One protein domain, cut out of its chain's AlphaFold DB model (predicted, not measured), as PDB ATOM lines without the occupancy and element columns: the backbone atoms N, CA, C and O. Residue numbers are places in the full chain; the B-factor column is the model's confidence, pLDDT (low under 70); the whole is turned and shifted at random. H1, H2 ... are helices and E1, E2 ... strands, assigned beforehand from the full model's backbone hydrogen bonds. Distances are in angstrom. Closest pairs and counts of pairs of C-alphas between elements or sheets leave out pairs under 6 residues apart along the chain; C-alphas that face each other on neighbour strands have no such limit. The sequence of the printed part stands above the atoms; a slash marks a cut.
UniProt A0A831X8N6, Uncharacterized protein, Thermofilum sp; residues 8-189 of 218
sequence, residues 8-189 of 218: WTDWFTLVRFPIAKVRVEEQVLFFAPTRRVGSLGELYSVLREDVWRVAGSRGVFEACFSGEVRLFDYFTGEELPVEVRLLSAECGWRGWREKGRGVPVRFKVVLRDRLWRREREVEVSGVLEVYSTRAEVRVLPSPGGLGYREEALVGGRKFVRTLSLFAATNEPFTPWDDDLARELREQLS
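Overview. This is residues 8 to 189 of the 218 residues of an uncharacterized protein of Thermofilum sp (UniProt A0A831X8N6). A long, twisted sheet of eight strands makes the body, with H1 over one face and the smaller H2 over the opposite face. At one end the sheet divides, and E2, E1 and E4 come partly face to face with E3, E5 and E6; at the other end E6 bends sharply and makes a turned head with E7 and E8. The printed part has 182 residues with eight named strands and two named helices, in the order E1, E2, H1, E3, E4, E5, E6, E7, E8, H2, and its class is mixed, helices and strands. The sheet is branched and mixed: E3 and E5 are parallel, the other neighbour pairs antiparallel. The whole is only just compact, close to loose, with a radius of gyration of the C-alphas of 18.7 A, and only just elongated, spanning 62 by 41 by 27 A.

Along the chain. Find C-alpha 118 at (198.209, 187.124, 198.405); from there E6, the longest strand, runs through residues 118 to 141 over 54.5 A, and it bends by 93 degrees at residue 138. Look next at C-alpha 8 at (241.698, 151.065, 190.943), where E1 begins; it takes residues 8 to 24 over 47.3 A and bends by 62 degrees at residue 11. E4, residues 82 to 94, covers 39.2 A, and E5, residues 101 to 113, covers 38.1 A. The shorter strands are E3 at residues 61 to 68, 23.3 A; E8 at residues 157 to 163, 19.8 A; E7 at residues 148 to 154, 19.4 A; and E2 at residues 27 to 31, 13.4 A. H1, residues 40 to 55, covers 21.6 A with a kink of 40 degrees near residue 49. H2, residues 179 to 189, covers 15.3 A and ends at C-alpha 189, at (216.745, 169.198, 213.901).

Arrangement. Start at E1: E2 and E6 lie on one side of it and E4 on the other side. Its pairing is staggered, with E6 over residues 8 to 16 and with E2 over residues 20 to 24. Look for N 14 and O 131, 2.8 A, between E1 and E6; N 17 and O 89, 2.7 A, between E1 and E4; and N 22 and O 29, 2.9 A, in the hairpin of E1 and E2. E5, E6, E7 and E8 form a meander, each strand the antiparallel neighbour of the one before; N 107 and O 124, 2.8 A, N 138 and O 151, 2.8 A, and N 152 and O 159, 2.8 A, are within hydrogen-bond range along it. E3 is parallel to E5, with N 63 and O 106 at 2.8 A. H1 is on the sheet; its closest C-alphas to E1 are those of Leu 47 and Phe 17, 7.4 A. H2 is on the opposite face at a height over the sheet of 9.3 A, and its closest C-alphas to E4 are those of Leu 180 and Ala 89, 6.5 A. H1 only just touches H2, with residue 40 alone and 3 pairs of C-alphas within 8 A, the closest being Leu 40 and Ala 181 at 6.6 A. Every O i to N i+4 pair is within hydrogen-bond range in H2, and 10 of 12 are in H1.

Size, cuts and confidence. The C-alphas of Trp 8 and Thr 76 are the two farthest apart, at 62.9 A. The printed part has no cut. Two links are long: residues 69 to 81 between E3 and E4, and residues 164 to 178 between E8 and H2; in the second, residues 174 to 175 pair antiparallel with residues 159 to 160 of E8. The mean pLDDT of the printed part is 86.0; look for values under 70 at residues 143 to 146, 164 to 170, 185 and 187 to 189.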
ATOM      1  N   TRP A   8     241.544 150.909 192.388       88.88
ATOM      2  CA  TRP A   8     241.698 151.065 190.943       88.88
ATOM      3  C   TRP A   8     241.209 152.431 190.482       88.88
ATOM      4  O   TRP A   8     240.528 153.160 191.201       88.88
ATOM      5  N   THR A   9     241.557 152.786 189.249       89.88
ATOM      6  CA  THR A   9     241.056 154.000 188.607       89.88
ATOM      7  C   THR A   9     239.887 153.662 187.690       89.88
ATOM      8  O   THR A   9     240.037 152.879 186.751       89.88
ATOM      9  N   ASP A  10     238.735 154.293 187.907       90.56
ATOM     10  CA  ASP A  10     237.527 154.097 187.095       90.56
ATOM     11  C   ASP A  10     237.017 155.429 186.528       90.56
ATOM     12  O   ASP A  10     237.453 156.512 186.930       90.56
ATOM     13  N   TRP A  11     236.119 155.357 185.548       91.62
ATOM     14  CA  TRP A  11     235.330 156.514 185.139       91.62
ATOM     15  C   TRP A  11     234.260 156.815 186.185       91.62
ATOM     16  O   TRP A  11     233.570 155.922 186.682       91.62
ATOM     17  N   PHE A  12     234.113 158.098 186.492       90.19
ATOM     18  CA  PHE A  12     233.191 158.593 187.494       90.19
ATOM     19  C   PHE A  12     232.493 159.843 186.968       90.19
ATOM     20  O   PHE A  12     233.150 160.841 186.660       90.19
ATOM     21  N   THR A  13     231.171 159.786 186.835       91.50
ATOM     22  CA  THR A  13     230.357 160.942 186.455       91.50
ATOM     23  C   THR A  13     229.898 161.663 187.700       91.50
ATOM     24  O   THR A  13     229.181 161.086 188.512       91.50
ATOM     25  N   LEU A  14     230.285 162.926 187.815       92.06
ATOM     26  CA  LEU A  14     229.781 163.853 188.811       92.06
ATOM     27  C   LEU A  14     228.616 164.644 188.237       92.06
ATOM     28  O   LEU A  14     228.635 165.067 187.078       92.06
ATOM     29  N   VAL A  15     227.615 164.856 189.083       91.75
ATOM     30  CA  VAL A  15     226.503 165.749 188.805       91.75
ATOM     31  C   VAL A  15     226.373 166.745 189.938       91.75
ATOM     32  O   VAL A  15     226.290 166.376 191.110       91.75
ATOM     33  N   ARG A  16     226.334 168.018 189.566       92.81
ATOM     34  CA  ARG A  16     226.097 169.136 190.461       92.81
ATOM     35  C   ARG A  16     224.736 169.732 190.144       92.81
ATOM     36  O   ARG A  16     224.494 170.199 189.034       92.81
ATOM     37  N   PHE A  17     223.843 169.692 191.119       92.94
ATOM     38  CA  PHE A  17     222.469 170.140 190.996       92.94
ATOM     39  C   PHE A  17     222.273 171.502 191.644       92.94
ATOM     40  O   PHE A  17     222.627 171.674 192.814       92.94
ATOM     41  N   PRO A  18     221.627 172.443 190.942       94.50
ATOM     42  CA  PRO A  18     221.177 173.674 191.554       94.50
ATOM     43  C   PRO A  18     219.967 173.374 192.445       94.50
ATOM     44  O   PRO A  18     219.005 172.749 191.998       94.50
ATOM     45  N   ILE A  19     220.003 173.834 193.694       93.38
ATOM     46  CA  ILE A  19     218.899 173.729 194.652       93.38
ATOM     47  C   ILE A  19     218.471 175.141 195.043       93.38
ATOM     48  O   ILE A  19     219.257 175.896 195.611       93.38
ATOM     49  N   ALA A  20     217.226 175.513 194.761       94.75
ATOM     50  CA  ALA A  20     216.697 176.794 195.216       94.75
ATOM     51  C   ALA A  20     216.247 176.685 196.677       94.75
ATOM     52  O   ALA A  20     215.422 175.839 197.020       94.75
ATOM     53  N   LYS A  21     216.770 177.563 197.532       93.75
ATOM     54  CA  LYS A  21     216.339 177.745 198.918       93.75
ATOM     55  C   LYS A  21     215.541 179.037 199.016       93.75
ATOM     56  O   LYS A  21     216.057 180.102 198.687       93.75
ATOM     57  N   VAL A  22     214.310 178.946 199.505       94.25
ATOM     58  CA  VAL A  22     213.452 180.102 199.786       94.25
ATOM     59  C   VAL A  22     213.137 180.119 201.275       94.25
ATOM     60  O   VAL A  22     212.683 179.110 201.814       94.25
ATOM     61  N   ARG A  23     213.384 181.246 201.941       92.75
ATOM     62  CA  ARG A  23     213.120 181.443 203.369       92.75
ATOM     63  C   ARG A  23     212.187 182.634 203.569       92.75
ATOM     64  O   ARG A  23     212.439 183.702 203.024       92.75
ATOM     65  N   VAL A  24     211.143 182.438 204.369       92.56
ATOM     66  CA  VAL A  24     210.241 183.494 204.851       92.56
ATOM     67  C   VAL A  24     210.131 183.348 206.363       92.56
ATOM     68  O   VAL A  24     209.533 182.383 206.845       92.56
ATOM     69  N   GLU A  25     210.781 184.248 207.104       88.56
ATOM     70  CA  GLU A  25     211.064 184.080 208.540       88.56
ATOM     71  C   GLU A  25     211.621 182.678 208.863       88.56
ATOM     72  O   GLU A  25     212.713 182.321 208.432       88.56
ATOM     73  N   GLU A  26     210.865 181.855 209.589       85.38
ATOM     74  CA  GLU A  26     211.244 180.510 210.022       85.38
ATOM     75  C   GLU A  26     210.834 179.417 209.021       85.38
ATOM     76  O   GLU A  26     211.178 178.248 209.191       85.38
ATOM     77  N   GLN A  27     210.090 179.764 207.968       88.06
ATOM     78  CA  GLN A  27     209.643 178.811 206.955       88.06
ATOM     79  C   GLN A  27     210.680 178.701 205.848       88.06
ATOM     80  O   GLN A  27     210.891 179.647 205.089       88.06
ATOM     81  N   VAL A  28     211.295 177.525 205.726       88.69
ATOM     82  CA  VAL A  28     212.297 177.246 204.696       88.69
ATOM     83  C   VAL A  28     211.792 176.182 203.729       88.69
ATOM     84  O   VAL A  28     211.278 175.133 204.124       88.69
ATOM     85  N   LEU A  29     211.941 176.465 202.439       89.75
ATOM     86  CA  LEU A  29     211.571 175.594 201.335       89.75
ATOM     87  C   LEU A  29     212.808 175.323 200.476       89.75
ATOM     88  O   LEU A  29     213.514 176.256 200.100       89.75
ATOM     89  N   PHE A  30     213.026 174.057 200.123       90.50
ATOM     90  CA  PHE A  30     214.082 173.640 199.204       90.50
ATOM     91  C   PHE A  30     213.476 173.046 197.941       90.50
ATOM     92  O   PHE A  30     212.587 172.197 198.018       90.50
ATOM     93  N   PHE A  31     213.972 173.451 196.781       91.69
ATOM     94  CA  PHE A  31     213.496 172.986 195.487       91.69
ATOM     95  C   PHE A  31     214.659 172.434 194.673       91.69
ATOM     96  O   PHE A  31     215.577 173.166 194.308       91.69
ATOM     97  N   ALA A  32     214.597 171.139 194.380       92.38
ATOM     98  CA  ALA A  32     215.367 170.526 193.309       92.38
ATOM     99  C   ALA A  32     214.663 170.795 191.965       92.38
ATOM    100  O   ALA A  32     213.472 171.131 191.958       92.38
ATOM    101  N   PRO A  33     215.350 170.646 190.820       92.06
ATOM    102  CA  PRO A  33     214.781 170.957 189.511       92.06
ATOM    103  C   PRO A  33     213.405 170.335 189.245       92.06
ATOM    104  O   PRO A  33     212.555 170.991 188.649       92.06
ATOM    105  N   THR A  34     213.124 169.104 189.696       89.69
ATOM    106  CA  THR A  34     211.815 168.480 189.417       89.69
ATOM    107  C   THR A  34     210.814 168.499 190.564       89.69
ATOM    108  O   THR A  34     209.623 168.272 190.319       89.69
ATOM    109  N   ARG A  35     211.244 168.742 191.807       88.81
ATOM    110  CA  ARG A  35     210.349 168.743 192.974       88.81
ATOM    111  C   ARG A  35     210.909 169.495 194.172       88.81
ATOM    112  O   ARG A  35     212.103 169.746 194.288       88.81
ATOM    113  N   ARG A  36     210.014 169.790 195.111       87.69
ATOM    114  CA  ARG A  36     210.385 170.245 196.448       87.69
ATOM    115  C   ARG A  36     211.012 169.098 197.239       87.69
ATOM    116  O   ARG A  36     210.536 167.975 197.149       87.69
ATOM    117  N   VAL A  37     212.021 169.419 198.032       85.50
ATOM    118  CA  VAL A  37     212.741 168.482 198.888       85.50
ATOM    119  C   VAL A  37     212.414 168.796 200.345       85.50
ATOM    120  O   VAL A  37     212.547 169.939 200.785       85.50
ATOM    121  N   GLY A  38     211.943 167.793 201.084       78.31
ATOM    122  CA  GLY A  38     211.643 167.885 202.512       78.31
ATOM    123  C   GLY A  38     212.664 167.186 203.408       78.31
ATOM    124  O   GLY A  38     212.632 167.386 204.618       78.31
ATOM    125  N   SER A  39     213.561 166.366 202.852       76.25
ATOM    126  CA  SER A  39     214.601 165.666 203.615       76.25
ATOM    127  C   SER A  39     215.830 165.333 202.770       76.25
ATOM    128  O   SER A  39     215.781 165.363 201.542       76.25
ATOM    129  N   LEU A  40     216.928 164.946 203.423       71.38
ATOM    130  CA  LEU A  40     218.135 164.491 202.727       71.38
ATOM    131  C   LEU A  40     217.969 163.169 201.986       71.38
ATOM    132  O   LEU A  40     218.477 163.023 200.878       71.38
ATOM    133  N   GLY A  41     217.261 162.208 202.583       70.12
ATOM    134  CA  GLY A  41     216.983 160.934 201.916       70.12
ATOM    135  C   GLY A  41     216.162 161.143 200.643       70.12
ATOM    136  O   GLY A  41     216.438 160.535 199.606       70.12
ATOM    137  N   GLU A  42     215.200 162.069 200.706       78.62
ATOM    138  CA  GLU A  42     214.447 162.504 199.534       78.62
ATOM    139  C   GLU A  42     215.360 163.188 198.516       78.62
ATOM    140  O   GLU A  42     215.330 162.786 197.360       78.62
ATOM    141  N   LEU A  43     216.217 164.135 198.927       81.62
ATOM    142  CA  LEU A  43     217.130 164.848 198.025       81.62
ATOM    143  C   LEU A  43     217.855 163.882 197.085       81.62
ATOM    144  O   LEU A  43     217.665 163.956 195.877       81.62
ATOM    145  N   TYR A  44     218.619 162.930 197.617       78.56
ATOM    146  CA  TYR A  44     219.455 162.060 196.781       78.56
ATOM    147  C   TYR A  44     218.661 161.076 195.922       78.56
ATOM    148  O   TYR A  44     219.094 160.730 194.820       78.56
ATOM    149  N   SER A  45     217.474 160.680 196.381       76.81
ATOM    150  CA  SER A  45     216.548 159.875 195.585       76.81
ATOM    151  C   SER A  45     216.012 160.677 194.392       76.81
ATOM    152  O   SER A  45     215.947 160.168 193.274       76.81
ATOM    153  N   VAL A  46     215.702 161.958 194.607       79.12
ATOM    154  CA  VAL A  46     215.251 162.898 193.574       79.12
ATOM    155  C   VAL A  46     216.351 163.208 192.575       79.12
ATOM    156  O   VAL A  46     216.101 163.149 191.375       79.12
ATOM    157  N   LEU A  47     217.565 163.498 193.051       81.12
ATOM    158  CA  LEU A  47     218.687 163.866 192.189       81.12
ATOM    159  C   LEU A  47     218.926 162.811 191.106       81.12
ATOM    160  O   LEU A  47     219.108 163.154 189.942       81.12
ATOM    161  N   ARG A  48     218.815 161.521 191.444       76.94
ATOM    162  CA  ARG A  48     218.926 160.427 190.468       76.94
ATOM    163  C   ARG A  48     217.913 160.538 189.326       76.94
ATOM    164  O   ARG A  48     218.270 160.313 188.171       76.94
ATOM    165  N   GLU A  49     216.654 160.835 189.630       76.12
ATOM    166  CA  GLU A  49     215.622 161.024 188.603       76.12
ATOM    167  C   GLU A  49     215.848 162.316 187.802       76.12
ATOM    168  O   GLU A  49     215.603 162.360 186.592       76.12
ATOM    169  N   ASP A  50     216.337 163.358 188.476       80.88
ATOM    170  CA  ASP A  50     216.561 164.681 187.902       80.88
ATOM    171  C   ASP A  50     217.701 164.675 186.889       80.88
ATOM    172  O   ASP A  50     217.560 165.347 185.867       80.88
ATOM    173  N   VAL A  51     218.766 163.880 187.100       82.44
ATOM    174  CA  VAL A  51     219.853 163.713 186.113       82.44
ATOM    175  C   VAL A  51     219.257 163.458 184.734       82.44
ATOM    176  O   VAL A  51     219.471 164.230 183.807       82.44
ATOM    177  N   TRP A  52     218.472 162.390 184.598       78.12
ATOM    178  CA  TRP A  52     217.998 161.929 183.295       78.12
ATOM    179  C   TRP A  52     216.996 162.897 182.674       78.12
ATOM    180  O   TRP A  52     217.036 163.157 181.472       78.12
ATOM    181  N   ARG A  53     216.104 163.463 183.494       82.38
ATOM    182  CA  ARG A  53     215.046 164.355 183.011       82.38
ATOM    183  C   ARG A  53     215.581 165.729 182.611       82.38
ATOM    184  O   ARG A  53     215.140 166.278 181.604       82.38
ATOM    185  N   VAL A  54     216.498 166.289 183.393       84.81
ATOM    186  CA  VAL A  54     217.015 167.646 183.186       84.81
ATOM    187  C   VAL A  54     218.171 167.633 182.194       84.81
ATOM    188  O   VAL A  54     218.171 168.449 181.272       84.81
ATOM    189  N   ALA A  55     219.107 166.681 182.297       81.12
ATOM    190  CA  ALA A  55     220.226 166.587 181.356       81.12
ATOM    191  C   ALA A  55     219.748 166.325 179.917       81.12
ATOM    192  O   ALA A  55     220.363 166.804 178.967       81.12
ATOM    193  N   GLY A  56     218.617 165.635 179.732       79.38
ATOM    194  CA  GLY A  56     218.006 165.416 178.416       79.38
ATOM    195  C   GLY A  56     217.336 166.650 177.794       79.38
ATOM    196  O   GLY A  56     217.010 166.630 176.606       79.38
ATOM    197  N   SER A  57     217.126 167.730 178.552       83.56
ATOM    198  CA  SER A  57     216.415 168.913 178.054       83.56
ATOM    199  C   SER A  57     217.224 169.676 177.000       83.56
ATOM    200  O   SER A  57     218.456 169.700 177.020       83.56
ATOM    201  N   ARG A  58     216.533 170.299 176.039       81.00
ATOM    202  CA  ARG A  58     217.135 171.225 175.070       81.00
ATOM    203  C   ARG A  58     216.868 172.649 175.554       81.00
ATOM    204  O   ARG A  58     215.712 173.045 175.645       81.00
ATOM    205  N   GLY A  59     217.923 173.408 175.846       88.25
ATOM    206  CA  GLY A  59     217.812 174.790 176.324       88.25
ATOM    207  C   GLY A  59     217.685 174.911 177.845       88.25
ATOM    208  O   GLY A  59     218.296 174.141 178.583       88.25
ATOM    209  N   VAL A  60     216.940 175.924 178.298       92.88
ATOM    210  CA  VAL A  60     216.715 176.208 179.722       92.88
ATOM    211  C   VAL A  60     215.629 175.281 180.258       92.88
ATOM    212  O   VAL A  60     214.528 175.228 179.711       92.88
ATOM    213  N   PHE A  61     215.913 174.582 181.353       94.38
ATOM    214  CA  PHE A  61     214.920 173.801 182.075       94.38
ATOM    215  C   PHE A  61     214.134 174.710 183.031       94.38
ATOM    216  O   PHE A  61     214.698 175.249 183.984       94.38
ATOM    217  N   GLU A  62     212.832 174.892 182.789       94.69
ATOM    218  CA  GLU A  62     211.962 175.668 183.682       94.69
ATOM    219  C   GLU A  62     211.378 174.790 184.800       94.69
ATOM    220  O   GLU A  62     210.634 173.838 184.552       94.69
ATOM    221  N   ALA A  63     211.700 175.138 186.044       93.19
ATOM    222  CA  ALA A  63     211.252 174.472 187.257       93.19
ATOM    223  C   ALA A  63     210.222 175.352 187.985       93.19
ATOM    224  O   ALA A  63     210.573 176.288 188.703       93.19
ATOM    225  N   CYS A  64     208.936 175.063 187.777       94.94
ATOM    226  CA  CYS A  64     207.837 175.861 188.323       94.94
ATOM    227  C   CYS A  64     207.230 175.207 189.569       94.94
ATOM    228  O   CYS A  64     206.767 174.063 189.523       94.94
ATOM    229  N   PHE A  65     207.161 175.961 190.664       94.06
ATOM    230  CA  PHE A  65     206.640 175.500 191.946       94.06
ATOM    231  C   PHE A  65     205.655 176.492 192.549       94.06
ATOM    232  O   PHE A  65     205.667 177.682 192.250       94.06
ATOM    233  N   SER A  66     204.823 175.991 193.456       90.88
ATOM    234  CA  SER A  66     204.069 176.826 194.380       90.88
ATOM    235  C   SER A  66     204.199 176.288 195.799       90.88
ATOM    236  O   SER A  66     204.324 175.078 196.005       90.88
ATOM    237  N   GLY A  67     204.209 177.183 196.782       87.12
ATOM    238  CA  GLY A  67     204.352 176.842 198.194       87.12
ATOM    239  C   GLY A  67     203.475 177.722 199.068       87.12
ATOM    240  O   GLY A  67     203.371 178.920 198.829       87.12
ATOM    241  N   GLU A  68     202.836 177.128 200.073       90.75
ATOM    242  CA  GLU A  68     202.115 177.887 201.096       90.75
ATOM    243  C   GLU A  68     203.111 178.363 202.157       90.75
ATOM    244  O   GLU A  68     203.849 177.551 202.720       90.75
ATOM    245  N   VAL A  69     203.132 179.673 202.400       91.19
ATOM    246  CA  VAL A  69     203.940 180.334 203.434       91.19
ATOM    247  C   VAL A  69     203.145 181.494 204.028       91.19
ATOM    248  O   VAL A  69     202.176 181.965 203.439       91.19
ATOM    249  N   ARG A  70     203.567 181.967 205.196       91.12
ATOM    250  CA  ARG A  70     203.073 183.221 205.779       91.12
ATOM    251  C   ARG A  70     203.870 184.350 205.136       91.12
ATOM    252  O   ARG A  70     205.071 184.401 205.365       91.12
ATOM    253  N   LEU A  71     203.239 185.180 204.307       92.75
ATOM    254  CA  LEU A  71     203.900 186.325 203.662       92.75
ATOM    255  C   LEU A  71     203.759 187.609 204.475       92.75
ATOM    256  O   LEU A  71     204.486 188.553 204.213       92.75
ATOM    257  N   PHE A  72     202.844 187.647 205.442       91.69
ATOM    258  CA  PHE A  72     202.576 188.837 206.240       91.69
ATOM    259  C   PHE A  72     202.640 188.523 207.726       91.69
ATOM    260  O   PHE A  72     202.213 187.454 208.177       91.69
ATOM    261  N   ASP A  73     203.124 189.473 208.515       88.62
ATOM    262  CA  ASP A  73     202.849 189.450 209.932       88.62
ATOM    263  C   ASP A  73     201.353 189.728 210.152       88.62
ATOM    264  O   ASP A  73     200.826 190.741 209.704       88.62
ATOM    265  N   TYR A  74     200.630 188.814 210.800       86.75
ATOM    266  CA  TYR A  74     199.176 188.944 210.931       86.75
ATOM    267  C   TYR A  74     198.739 189.911 212.038       86.75
ATOM    268  O   TYR A  74     197.553 190.224 212.116       86.75
ATOM    269  N   PHE A  75     199.665 190.369 212.882       87.38
ATOM    270  CA  PHE A  75     199.405 191.373 213.908       87.38
ATOM    271  C   PHE A  75     199.706 192.783 213.399       87.38
ATOM    272  O   PHE A  75     198.912 193.686 213.648       87.38
ATOM    273  N   THR A  76     200.812 192.977 212.675       89.50
ATOM    274  CA  THR A  76     201.199 194.298 212.147       89.50
ATOM    275  C   THR A  76     200.681 194.553 210.731       89.50
ATOM    276  O   THR A  76     200.533 195.704 210.328       89.50
ATOM    277  N   GLY A  77     200.372 193.498 209.972       88.06
ATOM    278  CA  GLY A  77     200.010 193.578 208.554       88.06
ATOM    279  C   GLY A  77     201.203 193.821 207.625       88.06
ATOM    280  O   GLY A  77     201.006 193.991 206.422       88.06
ATOM    281  N   GLU A  78     202.426 193.852 208.157       91.44
ATOM    282  CA  GLU A  78     203.642 194.098 207.382       91.44
ATOM    283  C   GLU A  78     204.066 192.859 206.590       91.44
ATOM    284  O   GLU A  78     203.886 191.723 207.033       91.44
ATOM    285  N   GLU A  79     204.636 193.065 205.402       91.50
ATOM    286  CA  GLU A  79     205.144 191.968 204.582       91.50
ATOM    287  C   GLU A  79     206.451 191.416 205.167       91.50
ATOM    288  O   GLU A  79     207.388 192.156 205.469       91.50
ATOM    289  N   LEU A  80     206.525 190.096 205.292       92.75
ATOM    290  CA  LEU A  80     207.697 189.396 205.788       92.75
ATOM    291  C   LEU A  80     208.786 189.331 204.706       92.75
ATOM    292  O   LEU A  80     208.491 189.112 203.523       92.75
ATOM    293  N   PRO A  81     210.067 189.473 205.086       93.75
ATOM    294  CA  PRO A  81     211.163 189.388 204.136       93.75
ATOM    295  C   PRO A  81     211.254 187.978 203.542       93.75
ATOM    296  O   PRO A  81     211.219 186.969 204.251       93.75
ATOM    297  N   VAL A  82     211.408 187.922 202.218       95.12
ATOM    298  CA  VAL A  82     211.633 186.684 201.469       95.12
ATOM    299  C   VAL A  82     213.088 186.642 201.024       95.12
ATOM    300  O   VAL A  82     213.510 187.434 200.182       95.12
ATOM    301  N   GLU A  83     213.852 185.703 201.571       95.38
ATOM    302  CA  GLU A  83     215.222 185.424 201.151       95.38
ATOM    303  C   GLU A  83     215.247 184.276 200.145       95.38
ATOM    304  O   GLU A  83     214.645 183.222 200.362       95.38
ATOM    305  N   VAL A  84     216.007 184.450 199.065       95.44
ATOM    306  CA  VAL A  84     216.207 183.420 198.042       95.44
ATOM    307  C   VAL A  84     217.697 183.189 197.865       95.44
ATOM    308  O   VAL A  84     218.462 184.135 197.684       95.44
ATOM    309  N   ARG A  85     218.121 181.927 197.925       94.81
ATOM    310  CA  ARG A  85     219.511 181.521 197.710       94.81
ATOM    311  C   ARG A  85     219.572 180.336 196.767       94.81
ATOM    312  O   ARG A  85     218.683 179.485 196.764       94.81
ATOM    313  N   LEU A  86     220.649 180.270 195.997       94.25
ATOM    314  CA  LEU A  86     220.977 179.100 195.203       94.25
ATOM    315  C   LEU A  86     222.057 178.295 195.922       94.25
ATOM    316  O   LEU A  86     223.145 178.802 196.180       94.25
ATOM    317  N   LEU A  87     221.737 177.046 196.225       92.44
ATOM    318  CA  LEU A  87     222.654 176.066 196.785       92.44
ATOM    319  C   LEU A  87     223.019 175.027 195.727       92.44
ATOM    320  O   LEU A  87     222.438 174.974 194.642       92.44
ATOM    321  N   SER A  88     223.994 174.192 196.062       89.50
ATOM    322  CA  SER A  88     224.528 173.173 195.175       89.50
ATOM    323  C   SER A  88     224.542 171.831 195.890       89.50
ATOM    324  O   SER A  88     225.188 171.709 196.926       89.50
ATOM    325  N   ALA A  89     223.849 170.838 195.337       89.88
ATOM    326  CA  ALA A  89     223.965 169.450 195.771       89.88
ATOM    327  C   ALA A  89     224.863 168.697 194.795       89.88
ATOM    328  O   ALA A  89     224.721 168.861 193.586       89.88
ATOM    329  N   GLU A  90     225.756 167.852 195.290       90.38
ATOM    330  CA  GLU A  90     226.638 167.066 194.434       90.38
ATOM    331  C   GLU A  90     226.457 165.579 194.689       90.38
ATOM    332  O   GLU A  90     226.258 165.139 195.818       90.38
ATOM    333  N   CYS A  91     226.536 164.787 193.628       90.50
ATOM    334  CA  CYS A  91     226.611 163.341 193.734       90.50
ATOM    335  C   CYS A  91     227.292 162.740 192.504       90.50
ATOM    336  O   CYS A  91     227.529 163.427 191.509       90.50
ATOM    337  N   GLY A  92     227.647 161.461 192.578       90.50
ATOM    338  CA  GLY A  92     228.363 160.794 191.500       90.50
ATOM    339  C   GLY A  92     227.951 159.352 191.256       90.50
ATOM    340  O   GLY A  92     227.396 158.680 192.124       90.50
ATOM    341  N   TRP A  93     228.255 158.868 190.057       89.19
ATOM    342  CA  TRP A  93     228.037 157.490 189.632       89.19
ATOM    343  C   TRP A  93     229.298 156.928 188.986       89.19
ATOM    344  O   TRP A  93     229.935 157.576 188.155       89.19
ATOM    345  N   ARG A  94     229.628 155.686 189.338       88.00
ATOM    346  CA  ARG A  94     230.726 154.933 188.727       88.00
ATOM    347  C   ARG A  94     230.302 154.333 187.385       88.00
ATOM    348  O   ARG A  94     229.153 153.927 187.225       88.00
ATOM    349  N   GLY A  95     231.231 154.256 186.435       79.81
ATOM    350  CA  GLY A  95     231.079 153.528 185.168       79.81
ATOM    351  C   GLY A  95     230.241 154.230 184.095       79.81
ATOM    352  O   GLY A  95     230.302 153.851 182.927       79.81
ATOM    353  N   TRP A  96     229.497 155.281 184.445       80.56
ATOM    354  CA  TRP A  96     228.872 156.163 183.463       80.56
ATOM    355  C   TRP A  96     229.923 157.127 182.901       80.56
ATOM    356  O   TRP A  96     230.774 157.633 183.633       80.56
ATOM    357  N   ARG A  97     229.879 157.371 181.590       84.62
ATOM    358  CA  ARG A  97     230.715 158.356 180.907       84.62
ATOM    359  C   ARG A  97     229.835 159.294 180.099       84.62
ATOM    360  O   ARG A  97     229.199 158.871 179.141       84.62
ATOM    361  N   GLU A  98     229.864 160.562 180.462       81.75
ATOM    362  CA  GLU A  98     229.118 161.640 179.837       81.75
ATOM    363  C   GLU A  98     230.093 162.727 179.378       81.75
ATOM    364  O   GLU A  98     231.109 163.003 180.028       81.75
ATOM    365  N   LYS A  99     229.807 163.354 178.234       82.19
ATOM    366  CA  LYS A  99     230.551 164.555 177.842       82.19
ATOM    367  C   LYS A  99     230.111 165.699 178.751       82.19
ATOM    368  O   LYS A  99     228.918 165.878 178.971       82.19
ATOM    369  N   GLY A 100     231.078 166.468 179.250       84.12
ATOM    370  CA  GLY A 100     230.816 167.620 180.110       84.12
ATOM    371  C   GLY A 100     229.718 168.516 179.536       84.12
ATOM    372  O   GLY A 100     229.808 168.938 178.381       84.12
ATOM    373  N   ARG A 101     228.673 168.783 180.320       88.88
ATOM    374  CA  ARG A 101     227.522 169.577 179.894       88.88
ATOM    375  C   ARG A 101     226.937 170.370 181.056       88.88
ATOM    376  O   ARG A 101     226.741 169.837 182.143       88.88
ATOM    377  N   GLY A 102     226.603 171.627 180.780       92.25
ATOM    378  CA  GLY A 102     225.783 172.471 181.643       92.25
ATOM    379  C   GLY A 102     224.369 172.604 181.083       92.25
ATOM    380  O   GLY A 102     224.194 172.870 179.891       92.25
ATOM    381  N   VAL A 103     223.359 172.427 181.929       93.75
ATOM    382  CA  VAL A 103     221.958 172.716 181.611       93.75
ATOM    383  C   VAL A 103     221.483 173.851 182.516       93.75
ATOM    384  O   VAL A 103     221.416 173.658 183.731       93.75
ATOM    385  N   PRO A 104     221.152 175.034 181.969       96.06
ATOM    386  CA  PRO A 104     220.578 176.111 182.764       96.06
ATOM    387  C   PRO A 104     219.227 175.688 183.344       96.06
ATOM    388  O   PRO A 104     218.371 175.176 182.623       96.06
ATOM    389  N   VAL A 105     219.021 175.939 184.632       96.31
ATOM    390  CA  VAL A 105     217.768 175.674 185.346       96.31
ATOM    391  C   VAL A 105     217.227 176.996 185.873       96.31
ATOM    392  O   VAL A 105     217.918 177.685 186.622       96.31
ATOM    393  N   ARG A 106     215.992 177.343 185.508       97.31
ATOM    394  CA  ARG A 106     215.283 178.517 186.028       97.31
ATOM    395  C   ARG A 106     214.183 178.066 186.975       97.31
ATOM    396  O   ARG A 106     213.226 177.430 186.543       97.31
ATOM    397  N   PHE A 107     214.299 178.428 188.243       97.25
ATOM    398  CA  PHE A 107     213.273 178.212 189.252       97.25
ATOM    399  C   PHE A 107     212.303 179.387 189.254       97.25
ATOM    400  O   PHE A 107     212.736 180.527 189.401       97.25
ATOM    401  N   LYS A 108     211.008 179.094 189.137       97.12
ATOM    402  CA  LYS A 108     209.909 180.047 189.332       97.12
ATOM    403  C   LYS A 108     209.041 179.540 190.473       97.12
ATOM    404  O   LYS A 108     208.395 178.499 190.339       97.12
ATOM    405  N   VAL A 109     209.064 180.220 191.615       95.88
ATOM    406  CA  VAL A 109     208.359 179.783 192.825       95.88
ATOM    407  C   VAL A 109     207.292 180.805 193.189       95.88
ATOM    408  O   VAL A 109     207.599 181.945 193.520       95.88
ATOM    409  N   VAL A 110     206.033 180.371 193.177       96.31
ATOM    410  CA  VAL A 110     204.892 181.174 193.627       96.31
ATOM    411  C   VAL A 110     204.601 180.864 195.093       96.31
ATOM    412  O   VAL A 110     204.115 179.785 195.443       96.31
ATOM    413  N   LEU A 111     204.899 181.816 195.964       95.12
ATOM    414  CA  LEU A 111     204.590 181.774 197.387       95.12
ATOM    415  C   LEU A 111     203.165 182.269 197.615       95.12
ATOM    416  O   LEU A 111     202.780 183.300 197.072       95.12
ATOM    417  N   ARG A 112     202.378 181.536 198.401       93.56
ATOM    418  CA  ARG A 112     200.956 181.816 198.631       93.56
ATOM    419  C   ARG A 112     200.666 181.976 200.110       93.56
ATOM    420  O   ARG A 112     200.859 181.028 200.872       93.56
ATOM    421  N   ASP A 113     200.119 183.129 200.475       91.19
ATOM    422  CA  ASP A 113     199.553 183.366 201.796       91.19
ATOM    423  C   ASP A 113     198.085 182.945 201.816       91.19
ATOM    424  O   ASP A 113     197.234 183.505 201.117       91.19
ATOM    425  N   ARG A 114     197.778 181.926 202.619       87.75
ATOM    426  CA  ARG A 114     196.430 181.362 202.689       87.75
ATOM    427  C   ARG A 114     195.432 182.295 203.375       87.75
ATOM    428  O   ARG A 114     194.253 182.257 203.025       87.75
ATOM    429  N   LEU A 115     195.874 183.085 204.353       87.38
ATOM    430  CA  LEU A 115     194.985 183.928 205.148       87.38
ATOM    431  C   LEU A 115     194.624 185.199 204.374       87.38
ATOM    432  O   LEU A 115     193.448 185.542 204.272       87.38
ATOM    433  N   TRP A 116     195.618 185.840 203.764       84.75
ATOM    434  CA  TRP A 116     195.448 187.108 203.053       84.75
ATOM    435  C   TRP A 116     195.165 186.931 201.554       84.75
ATOM    436  O   TRP A 116     194.881 187.908 200.864       84.75
ATOM    437  N   ARG A 117     195.219 185.691 201.041       87.94
ATOM    438  CA  ARG A 117     195.033 185.344 199.616       87.94
ATOM    439  C   ARG A 117     195.947 186.154 198.691       87.94
ATOM    440  O   ARG A 117     195.553 186.547 197.593       87.94
ATOM    441  N   ARG A 118     197.168 186.418 199.155       91.81
ATOM    442  CA  ARG A 118     198.209 187.124 198.405       91.81
ATOM    443  C   ARG A 118     199.227 186.131 197.872       91.81
ATOM    444  O   ARG A 118     199.474 185.090 198.483       91.81
ATOM    445  N   GLU A 119     199.809 186.467 196.731       94.19
ATOM    446  CA  GLU A 119     200.869 185.688 196.107       94.19
ATOM    447  C   GLU A 119     202.111 186.553 195.918       94.19
ATOM    448  O   GLU A 119     202.005 187.757 195.678       94.19
ATOM    449  N   ARG A 120     203.278 185.921 195.997       94.44
ATOM    450  CA  ARG A 120     204.563 186.525 195.660       94.44
ATOM    451  C   ARG A 120     205.365 185.556 194.813       94.44
ATOM    452  O   ARG A 120     205.565 184.408 195.204       94.44
ATOM    453  N   GLU A 121     205.821 186.019 193.661       96.31
ATOM    454  CA  GLU A 121     206.689 185.236 192.791       96.31
ATOM    455  C   GLU A 121     208.151 185.530 193.112       96.31
ATOM    456  O   GLU A 121     208.537 186.680 193.333       96.31
ATOM    457  N   VAL A 122     208.962 184.477 193.149       96.31
ATOM    458  CA  VAL A 122     210.414 184.592 193.200       96.31
ATOM    459  C   VAL A 122     211.043 183.743 192.112       96.31
ATOM    460  O   VAL A 122     210.640 182.600 191.879       96.31
ATOM    461  N   GLU A 123     212.066 184.301 191.474       96.50
ATOM    462  CA  GLU A 123     212.848 183.612 190.460       96.50
ATOM    463  C   GLU A 123     214.313 183.511 190.881       96.50
ATOM    464  O   GLU A 123     214.906 184.457 191.399       96.50
ATOM    465  N   VAL A 124     214.916 182.351 190.633       97.19
ATOM    466  CA  VAL A 124     216.361 182.145 190.773       97.19
ATOM    467  C   VAL A 124     216.826 181.178 189.698       97.19
ATOM    468  O   VAL A 124     216.103 180.259 189.321       97.19
ATOM    469  N   SER A 125     218.021 181.388 189.157       96.38
ATOM    470  CA  SER A 125     218.576 180.528 188.111       96.38
ATOM    471  C   SER A 125     219.901 179.928 188.549       96.38
ATOM    472  O   SER A 125     220.684 180.577 189.236       96.38
ATOM    473  N   GLY A 126     220.141 178.691 188.133       96.12
ATOM    474  CA  GLY A 126     221.373 177.954 188.363       96.12
ATOM    475  C   GLY A 126     221.732 177.098 187.157       96.12
ATOM    476  O   GLY A 126     221.080 177.162 186.115       96.12
ATOM    477  N   VAL A 127     222.765 176.276 187.297       95.38
ATOM    478  CA  VAL A 127     223.201 175.353 186.248       95.38
ATOM    479  C   VAL A 127     223.315 173.964 186.848       95.38
ATOM    480  O   VAL A 127     223.917 173.794 187.905       95.38
ATOM    481  N   LEU A 128     222.713 172.984 186.179       94.19
ATOM    482  CA  LEU A 128     223.010 171.580 186.405       94.19
ATOM    483  C   LEU A 128     224.246 171.223 185.589       94.19
ATOM    484  O   LEU A 128     224.230 171.350 184.365       94.19
ATOM    485  N   GLU A 129     225.302 170.781 186.258       93.81
ATOM    486  CA  GLU A 129     226.567 170.413 185.622       93.81
ATOM    487  C   GLU A 129     226.729 168.898 185.687       93.81
ATOM    488  O   GLU A 129     226.643 168.311 186.762       93.81
ATOM    489  N   VAL A 130     226.966 168.264 184.542       91.75
ATOM    490  CA  VAL A 130     227.330 166.847 184.444       91.75
ATOM    491  C   VAL A 130     228.702 166.768 183.809       91.75
ATOM    492  O   VAL A 130     228.911 167.349 182.746       91.75
ATOM    493  N   TYR A 131     229.633 166.043 184.415       91.06
ATOM    494  CA  TYR A 131     230.923 165.767 183.793       91.06
ATOM    495  C   TYR A 131     231.514 164.461 184.303       91.06
ATOM    496  O   TYR A 131     231.317 164.077 185.454       91.06
ATOM    497  N   SER A 132     232.271 163.782 183.445       92.69
ATOM    498  CA  SER A 132     233.008 162.581 183.831       92.69
ATOM    499  C   SER A 132     234.485 162.866 184.013       92.69
ATOM    500  O   SER A 132     235.110 163.565 183.218       92.69
ATOM    501  N   THR A 133     235.050 162.257 185.043       93.06
ATOM    502  CA  THR A 133     236.473 162.307 185.357       93.06
ATOM    503  C   THR A 133     236.967 160.927 185.774       93.06
ATOM    504  O   THR A 133     236.181 159.992 185.945       93.06
ATOM    505  N   ARG A 134     238.284 160.778 185.888       91.81
ATOM    506  CA  ARG A 134     238.887 159.592 186.491       91.81
ATOM    507  C   ARG A 134     238.921 159.770 188.003       91.81
ATOM    508  O   ARG A 134     239.325 160.823 188.490       91.81
ATOM    509  N   ALA A 135     238.489 158.738 188.715       92.25
ATOM    510  CA  ALA A 135     238.492 158.691 190.168       92.25
ATOM    511  C   ALA A 135     239.255 157.459 190.639       92.25
ATOM    512  O   ALA A 135     239.139 156.390 190.032       92.25
ATOM    513  N   GLU A 136     239.995 157.607 191.731       93.44
ATOM    514  CA  GLU A 136     240.506 156.461 192.475       93.44
ATOM    515  C   GLU A 136     239.359 155.899 193.315       93.44
ATOM    516  O   GLU A 136     238.765 156.621 194.117       93.44
ATOM    517  N   VAL A 137     239.019 154.633 193.099       90.38
ATOM    518  CA  VAL A 137     237.947 153.936 193.807       90.38
ATOM    519  C   VAL A 137     238.569 152.914 194.742       90.38
ATOM    520  O   VAL A 137     239.439 152.147 194.336       90.38
ATOM    521  N   ARG A 138     238.108 152.909 195.991       91.31
ATOM    522  CA  ARG A 138     238.527 151.979 197.039       91.31
ATOM    523  C   ARG A 138     237.311 151.281 197.616       91.31
ATOM    524  O   ARG A 138     236.307 151.929 197.908       91.31
ATOM    525  N   VAL A 139     237.415 149.976 197.827       87.25
ATOM    526  CA  VAL A 139     236.397 149.193 198.533       87.25
ATOM    527  C   VAL A 139     236.912 148.884 199.928       87.25
ATOM    528  O   VAL A 139     237.982 148.309 200.089       87.25
ATOM    529  N   LEU A 140     236.143 149.272 200.938       85.38
ATOM    530  CA  LEU A 140     236.466 149.074 202.344       85.38
ATOM    531  C   LEU A 140     235.334 148.301 203.028       85.38
ATOM    532  O   LEU A 140     234.176 148.419 202.617       85.38
ATOM    533  N   PRO A 141     235.610 147.537 204.093       80.75
ATOM    534  CA  PRO A 141     234.549 146.970 204.918       80.75
ATOM    535  C   PRO A 141     233.675 148.085 205.519       80.75
ATOM    536  O   PRO A 141     234.163 149.161 205.874       80.75
ATOM    537  N   SER A 142     232.366 147.840 205.611       74.81
ATOM    538  CA  SER A 142     231.437 148.809 206.198       74.81
ATOM    539  C   SER A 142     231.679 148.957 207.712       74.81
ATOM    540  O   SER A 142     231.794 147.940 208.403       74.81
ATOM    541  N   PRO A 143     231.723 150.182 208.276       64.38
ATOM    542  CA  PRO A 143     231.813 150.358 209.721       64.38
ATOM    543  C   PRO A 143     230.513 149.879 210.392       64.38
ATOM    544  O   PRO A 143     229.472 150.520 210.259       64.38
ATOM    545  N   GLY A 144     230.570 148.761 211.125       62.47
ATOM    546  CA  GLY A 144     229.489 148.325 212.020       62.47
ATOM    547  C   GLY A 144     228.473 147.308 211.474       62.47
ATOM    548  O   GLY A 144     227.409 147.176 212.073       62.47
ATOM    549  N   GLY A 145     228.749 146.568 210.389       63.78
ATOM    550  CA  GLY A 145     227.836 145.504 209.933       63.78
ATOM    551  C   GLY A 145     228.255 144.745 208.666       63.78
ATOM    552  O   GLY A 145     229.366 144.906 208.168       63.78
ATOM    553  N   LEU A 146     227.338 143.919 208.141       67.62
ATOM    554  CA  LEU A 146     227.484 143.208 206.862       67.62
ATOM    555  C   LEU A 146     227.340 144.182 205.681       67.62
ATOM    556  O   LEU A 146     226.293 144.808 205.510       67.62
ATOM    557  N   GLY A 147     228.378 144.281 204.852       76.25
ATOM    558  CA  GLY A 147     228.399 145.117 203.652       76.25
ATOM    559  C   GLY A 147     229.778 145.713 203.386       76.25
ATOM    560  O   GLY A 147     230.734 145.477 204.129       76.25
ATOM    561  N   TYR A 148     229.873 146.517 202.334       81.38
ATOM    562  CA  TYR A 148     231.090 147.239 201.975       81.38
ATOM    563  C   TYR A 148     230.776 148.702 201.677       81.38
ATOM    564  O   TYR A 148     229.671 149.068 201.276       81.38
ATOM    565  N   ARG A 149     231.763 149.555 201.911       86.69
ATOM    566  CA  ARG A 149     231.744 150.970 201.575       86.69
ATOM    567  C   ARG A 149     232.684 151.189 200.407       86.69
ATOM    568  O   ARG A 149     233.865 150.871 200.493       86.69
ATOM    569  N   GLU A 150     232.166 151.773 199.344       89.75
ATOM    570  CA  GLU A 150     232.992 152.289 198.267       89.75
ATOM    571  C   GLU A 150     233.318 153.756 198.554       89.75
ATOM    572  O   GLU A 150     232.442 154.551 198.906       89.75
ATOM    573  N   GLU A 151     234.584 154.115 198.398       92.75
ATOM    574  CA  GLU A 151     235.058 155.491 198.435       92.75
ATOM    575  C   GLU A 151     235.617 155.852 197.059       92.75
ATOM    576  O   GLU A 151     236.413 155.105 196.498       92.75
ATOM    577  N   ALA A 152     235.204 156.993 196.517       91.94
ATOM    578  CA  ALA A 152     235.750 157.570 195.299       91.94
ATOM    579  C   ALA A 152     236.459 158.886 195.644       91.94
ATOM    580  O   ALA A 152     235.853 159.797 196.214       91.94
ATOM    581  N   LEU A 153     237.742 158.985 195.305       92.56
ATOM    582  CA  LEU A 153     238.538 160.199 195.454       92.56
ATOM    583  C   LEU A 153     238.582 160.938 194.118       92.56
ATOM    584  O   LEU A 153     239.117 160.437 193.127       92.56
ATOM    585  N   VAL A 154     238.021 162.146 194.101       89.38
ATOM    586  CA  VAL A 154     237.942 163.001 192.914       89.38
ATOM    587  C   VAL A 154     238.496 164.376 193.248       89.38
ATOM    588  O   VAL A 154     237.914 165.101 194.049       89.38
ATOM    589  N   GLY A 155     239.633 164.740 192.649       84.25
ATOM    590  CA  GLY A 155     240.245 166.058 192.859       84.25
ATOM    591  C   GLY A 155     240.506 166.384 194.338       84.25
ATOM    592  O   GLY A 155     240.294 167.515 194.759       84.25
ATOM    593  N   GLY A 156     240.883 165.382 195.141       84.75
ATOM    594  CA  GLY A 156     241.106 165.524 196.586       84.75
ATOM    595  C   GLY A 156     239.840 165.484 197.452       84.75
ATOM    596  O   GLY A 156     239.950 165.487 198.674       84.75
ATOM    597  N   ARG A 157     238.641 165.401 196.857       90.62
ATOM    598  CA  ARG A 157     237.369 165.273 197.584       90.62
ATOM    599  C   ARG A 157     236.923 163.821 197.648       90.62
ATOM    600  O   ARG A 157     237.036 163.082 196.669       90.62
ATOM    601  N   LYS A 158     236.395 163.424 198.806       92.75
ATOM    602  CA  LYS A 158     235.918 162.064 199.055       92.75
ATOM    603  C   LYS A 158     234.416 161.967 198.838       92.75
ATOM    604  O   LYS A 158     233.648 162.682 199.477       92.75
ATOM    605  N   PHE A 159     234.016 161.028 197.995       92.62
ATOM    606  CA  PHE A 159     232.633 160.627 197.797       92.62
ATOM    607  C   PHE A 159     232.451 159.197 198.289       92.62
ATOM    608  O   PHE A 159     233.321 158.355 198.074       92.62
ATOM    609  N   VAL A 160     231.343 158.908 198.961       90.06
ATOM    610  CA  VAL A 160     231.106 157.606 199.588       90.06
ATOM    611  C   VAL A 160     229.778 157.008 199.163       90.06
ATOM    612  O   VAL A 160     228.802 157.718 198.928       90.06
ATOM    613  N   ARG A 161     229.749 155.679 199.100       87.06
ATOM    614  CA  ARG A 161     228.541 154.883 198.913       87.06
ATOM    615  C   ARG A 161     228.606 153.656 199.811       87.06
ATOM    616  O   ARG A 161     229.603 152.939 199.800       87.06
ATOM    617  N   THR A 162     227.550 153.405 200.575       81.19
ATOM    618  CA  THR A 162     227.464 152.224 201.445       81.19
ATOM    619  C   THR A 162     226.571 151.185 200.792       81.19
ATOM    620  O   THR A 162     225.382 151.417 200.606       81.19
ATOM    621  N   LEU A 163     227.132 150.025 200.472       75.19
ATOM    622  CA  LEU A 163     226.408 148.905 199.890       75.19
ATOM    623  C   LEU A 163     226.129 147.881 200.995       75.19
ATOM    624  O   LEU A 163     227.017 147.168 201.464       75.19
ATOM    625  N   SER A 164     224.874 147.857 201.443       68.38
ATOM    626  CA  SER A 164     224.330 146.872 202.385       68.38
ATOM    627  C   SER A 164     223.424 145.878 201.653       68.38
ATOM    628  O   SER A 164     223.122 146.061 200.476       68.38
ATOM    629  N   LEU A 165     222.932 144.850 202.353       62.12
ATOM    630  CA  LEU A 165     221.974 143.871 201.808       62.12
ATOM    631  C   LEU A 165     220.695 144.504 201.222       62.12
ATOM    632  O   LEU A 165     220.020 143.871 200.416       62.12
ATOM    633  N   PHE A 166     220.372 145.738 201.618       61.78
ATOM    634  CA  PHE A 166     219.189 146.473 201.167       61.78
ATOM    635  C   PHE A 166     219.520 147.658 200.253       61.78
ATOM    636  O   PHE A 166     218.609 148.371 199.837       61.78
ATOM    637  N   ALA A 167     220.801 147.892 199.953       60.00
ATOM    638  CA  ALA A 167     221.205 148.999 199.097       60.00
ATOM    639  C   ALA A 167     220.881 148.688 197.634       60.00
ATOM    640  O   ALA A 167     221.162 147.594 197.130       60.00
ATOM    641  N   ALA A 168     220.319 149.662 196.922       61.75
ATOM    642  CA  ALA A 168     220.140 149.520 195.487       61.75
ATOM    643  C   ALA A 168     221.505 149.649 194.788       61.75
ATOM    644  O   ALA A 168     222.278 150.568 195.050       61.75
ATOM    645  N   THR A 169     221.782 148.774 193.820       58.72
ATOM    646  CA  THR A 169     223.057 148.726 193.069       58.72
ATOM    647  C   THR A 169     223.432 150.041 192.365       58.72
ATOM    648  O   THR A 169     224.603 150.287 192.067       58.72
ATOM    649  N   ASN A 170     222.449 150.918 192.151       65.31
ATOM    650  CA  ASN A 170     222.581 152.201 191.458       65.31
ATOM    651  C   ASN A 170     222.437 153.423 192.383       65.31
ATOM    652  O   ASN A 170     222.119 154.517 191.904       65.31
ATOM    653  N   GLU A 171     222.626 153.258 193.693       76.38
ATOM    654  CA  GLU A 171     222.717 154.400 194.605       76.38
ATOM    655  C   GLU A 171     223.882 155.320 194.214       76.38
ATOM    656  O   GLU A 171     224.943 154.825 193.806       76.38
ATOM    657  N   PRO A 172     223.686 156.649 194.286       85.75
ATOM    658  CA  PRO A 172     224.752 157.593 194.018       85.75
ATOM    659  C   PRO A 172     225.790 157.577 195.139       85.75
ATOM    660  O   PRO A 172     225.481 157.344 196.305       85.75
ATOM    661  N   PHE A 173     227.019 157.912 194.779       89.50
ATOM    662  CA  PHE A 173     228.021 158.360 195.726       89.50
ATOM    663  C   PHE A 173     227.712 159.796 196.151       89.50
ATOM    664  O   PHE A 173     227.440 160.647 195.300       89.50
ATOM    665  N   THR A 174     227.796 160.087 197.443       89.19
ATOM    666  CA  THR A 174     227.583 161.433 197.993       89.19
ATOM    667  C   THR A 174     228.867 161.968 198.624       89.19
ATOM    668  O   THR A 174     229.702 161.170 199.060       89.19
ATOM    669  N   PRO A 175     229.088 163.295 198.659       88.44
ATOM    670  CA  PRO A 175     230.246 163.867 199.328       88.44
ATOM    671  C   PRO A 175     230.283 163.445 200.800       88.44
ATOM    672  O   PRO A 175     229.262 163.442 201.487       88.44
ATOM    673  N   TRP A 176     231.470 163.092 201.289       83.50
ATOM    674  CA  TRP A 176     231.674 162.802 202.710       83.50
ATOM    675  C   TRP A 176     231.415 164.045 203.570       83.50
ATOM    676  O   TRP A 176     230.691 163.976 204.562       83.50
ATOM    677  N   ASP A 177     231.950 165.182 203.122       80.56
ATOM    678  CA  ASP A 177     231.784 166.501 203.732       80.56
ATOM    679  C   ASP A 177     230.764 167.310 202.921       80.56
ATOM    680  O   ASP A 177     231.112 168.188 202.133       80.56
ATOM    681  N   ASP A 178     229.487 166.941 203.037       78.25
ATOM    682  CA  ASP A 178     228.407 167.622 202.325       78.25
ATOM    683  C   ASP A 178     227.817 168.771 203.162       78.25
ATOM    684  O   ASP A 178     227.061 168.561 204.117       78.25
ATOM    685  N   ASP A 179     228.171 170.002 202.785       75.62
ATOM    686  CA  ASP A 179     227.708 171.233 203.432       75.62
ATOM    687  C   ASP A 179     226.189 171.405 203.370       75.62
ATOM    688  O   ASP A 179     225.574 171.813 204.356       75.62
ATOM    689  N   LEU A 180     225.572 171.034 202.247       75.44
ATOM    690  CA  LEU A 180     224.124 171.076 202.081       75.44
ATOM    691  C   LEU A 180     223.452 170.031 202.979       75.44
ATOM    692  O   LEU A 180     222.394 170.292 203.551       75.44
ATOM    693  N   ALA A 181     224.068 168.861 203.154       73.19
ATOM    694  CA  ALA A 181     223.600 167.854 204.094       73.19
ATOM    695  C   ALA A 181     223.702 168.316 205.542       73.19
ATOM    696  O   ALA A 181     222.794 168.063 206.334       73.19
ATOM    697  N   ARG A 182     224.772 169.018 205.902       72.69
ATOM    698  CA  ARG A 182     224.888 169.636 207.222       72.69
ATOM    699  C   ARG A 182     223.798 170.688 207.441       72.69
ATOM    700  O   ARG A 182     223.055 170.577 208.413       72.69
ATOM    701  N   GLU A 183     223.617 171.608 206.496       71.81
ATOM    702  CA  GLU A 183     222.596 172.659 206.574       71.81
ATOM    703  C   GLU A 183     221.169 172.081 206.643       71.81
ATOM    704  O   GLU A 183     220.362 172.495 207.475       71.81
ATOM    705  N   LEU A 184     220.855 171.066 205.830       71.19
ATOM    706  CA  LEU A 184     219.555 170.387 205.869       71.19
ATOM    707  C   LEU A 184     219.328 169.624 207.182       71.19
ATOM    708  O   LEU A 184     218.204 169.614 207.680       71.19
ATOM    709  N   ARG A 185     220.359 169.000 207.775       69.44
ATOM    710  CA  ARG A 185     220.237 168.344 209.092       69.44
ATOM    711  C   ARG A 185     219.956 169.352 210.195       69.44
ATOM    712  O   ARG A 185     219.043 169.122 210.983       69.44
ATOM    713  N   GLU A 186     220.692 170.459 210.227       70.31
ATOM    714  CA  GLU A 186     220.499 171.526 211.213       70.31
ATOM    715  C   GLU A 186     219.072 172.082 211.141       70.31
ATOM    716  O   GLU A 186     218.385 172.178 212.159       70.31
ATOM    717  N   GLN A 187     218.565 172.326 209.930       66.00
ATOM    718  CA  GLN A 187     217.204 172.823 209.734       66.00
ATOM    719  C   GLN A 187     216.096 171.805 210.034       66.00
ATOM    720  O   GLN A 187     214.993 172.203 210.392       66.00
ATOM    721  N   LEU A 188     216.357 170.501 209.912       57.16
ATOM    722  CA  LEU A 188     215.394 169.462 210.300       57.16
ATOM    723  C   LEU A 188     215.420 169.187 211.810       57.16
ATOM    724  O   LEU A 188     214.389 168.861 212.396       57.16
ATOM    725  N   SER A 189     216.577 169.360 212.453       54.06
ATOM    726  CA  SER A 189     216.745 169.198 213.901       54.06
ATOM    727  C   SER A 189     216.114 170.323 214.730       54.06
ATOM    728  O   SER A 189     215.804 170.109 215.899       54.06
TER     729      SER A 189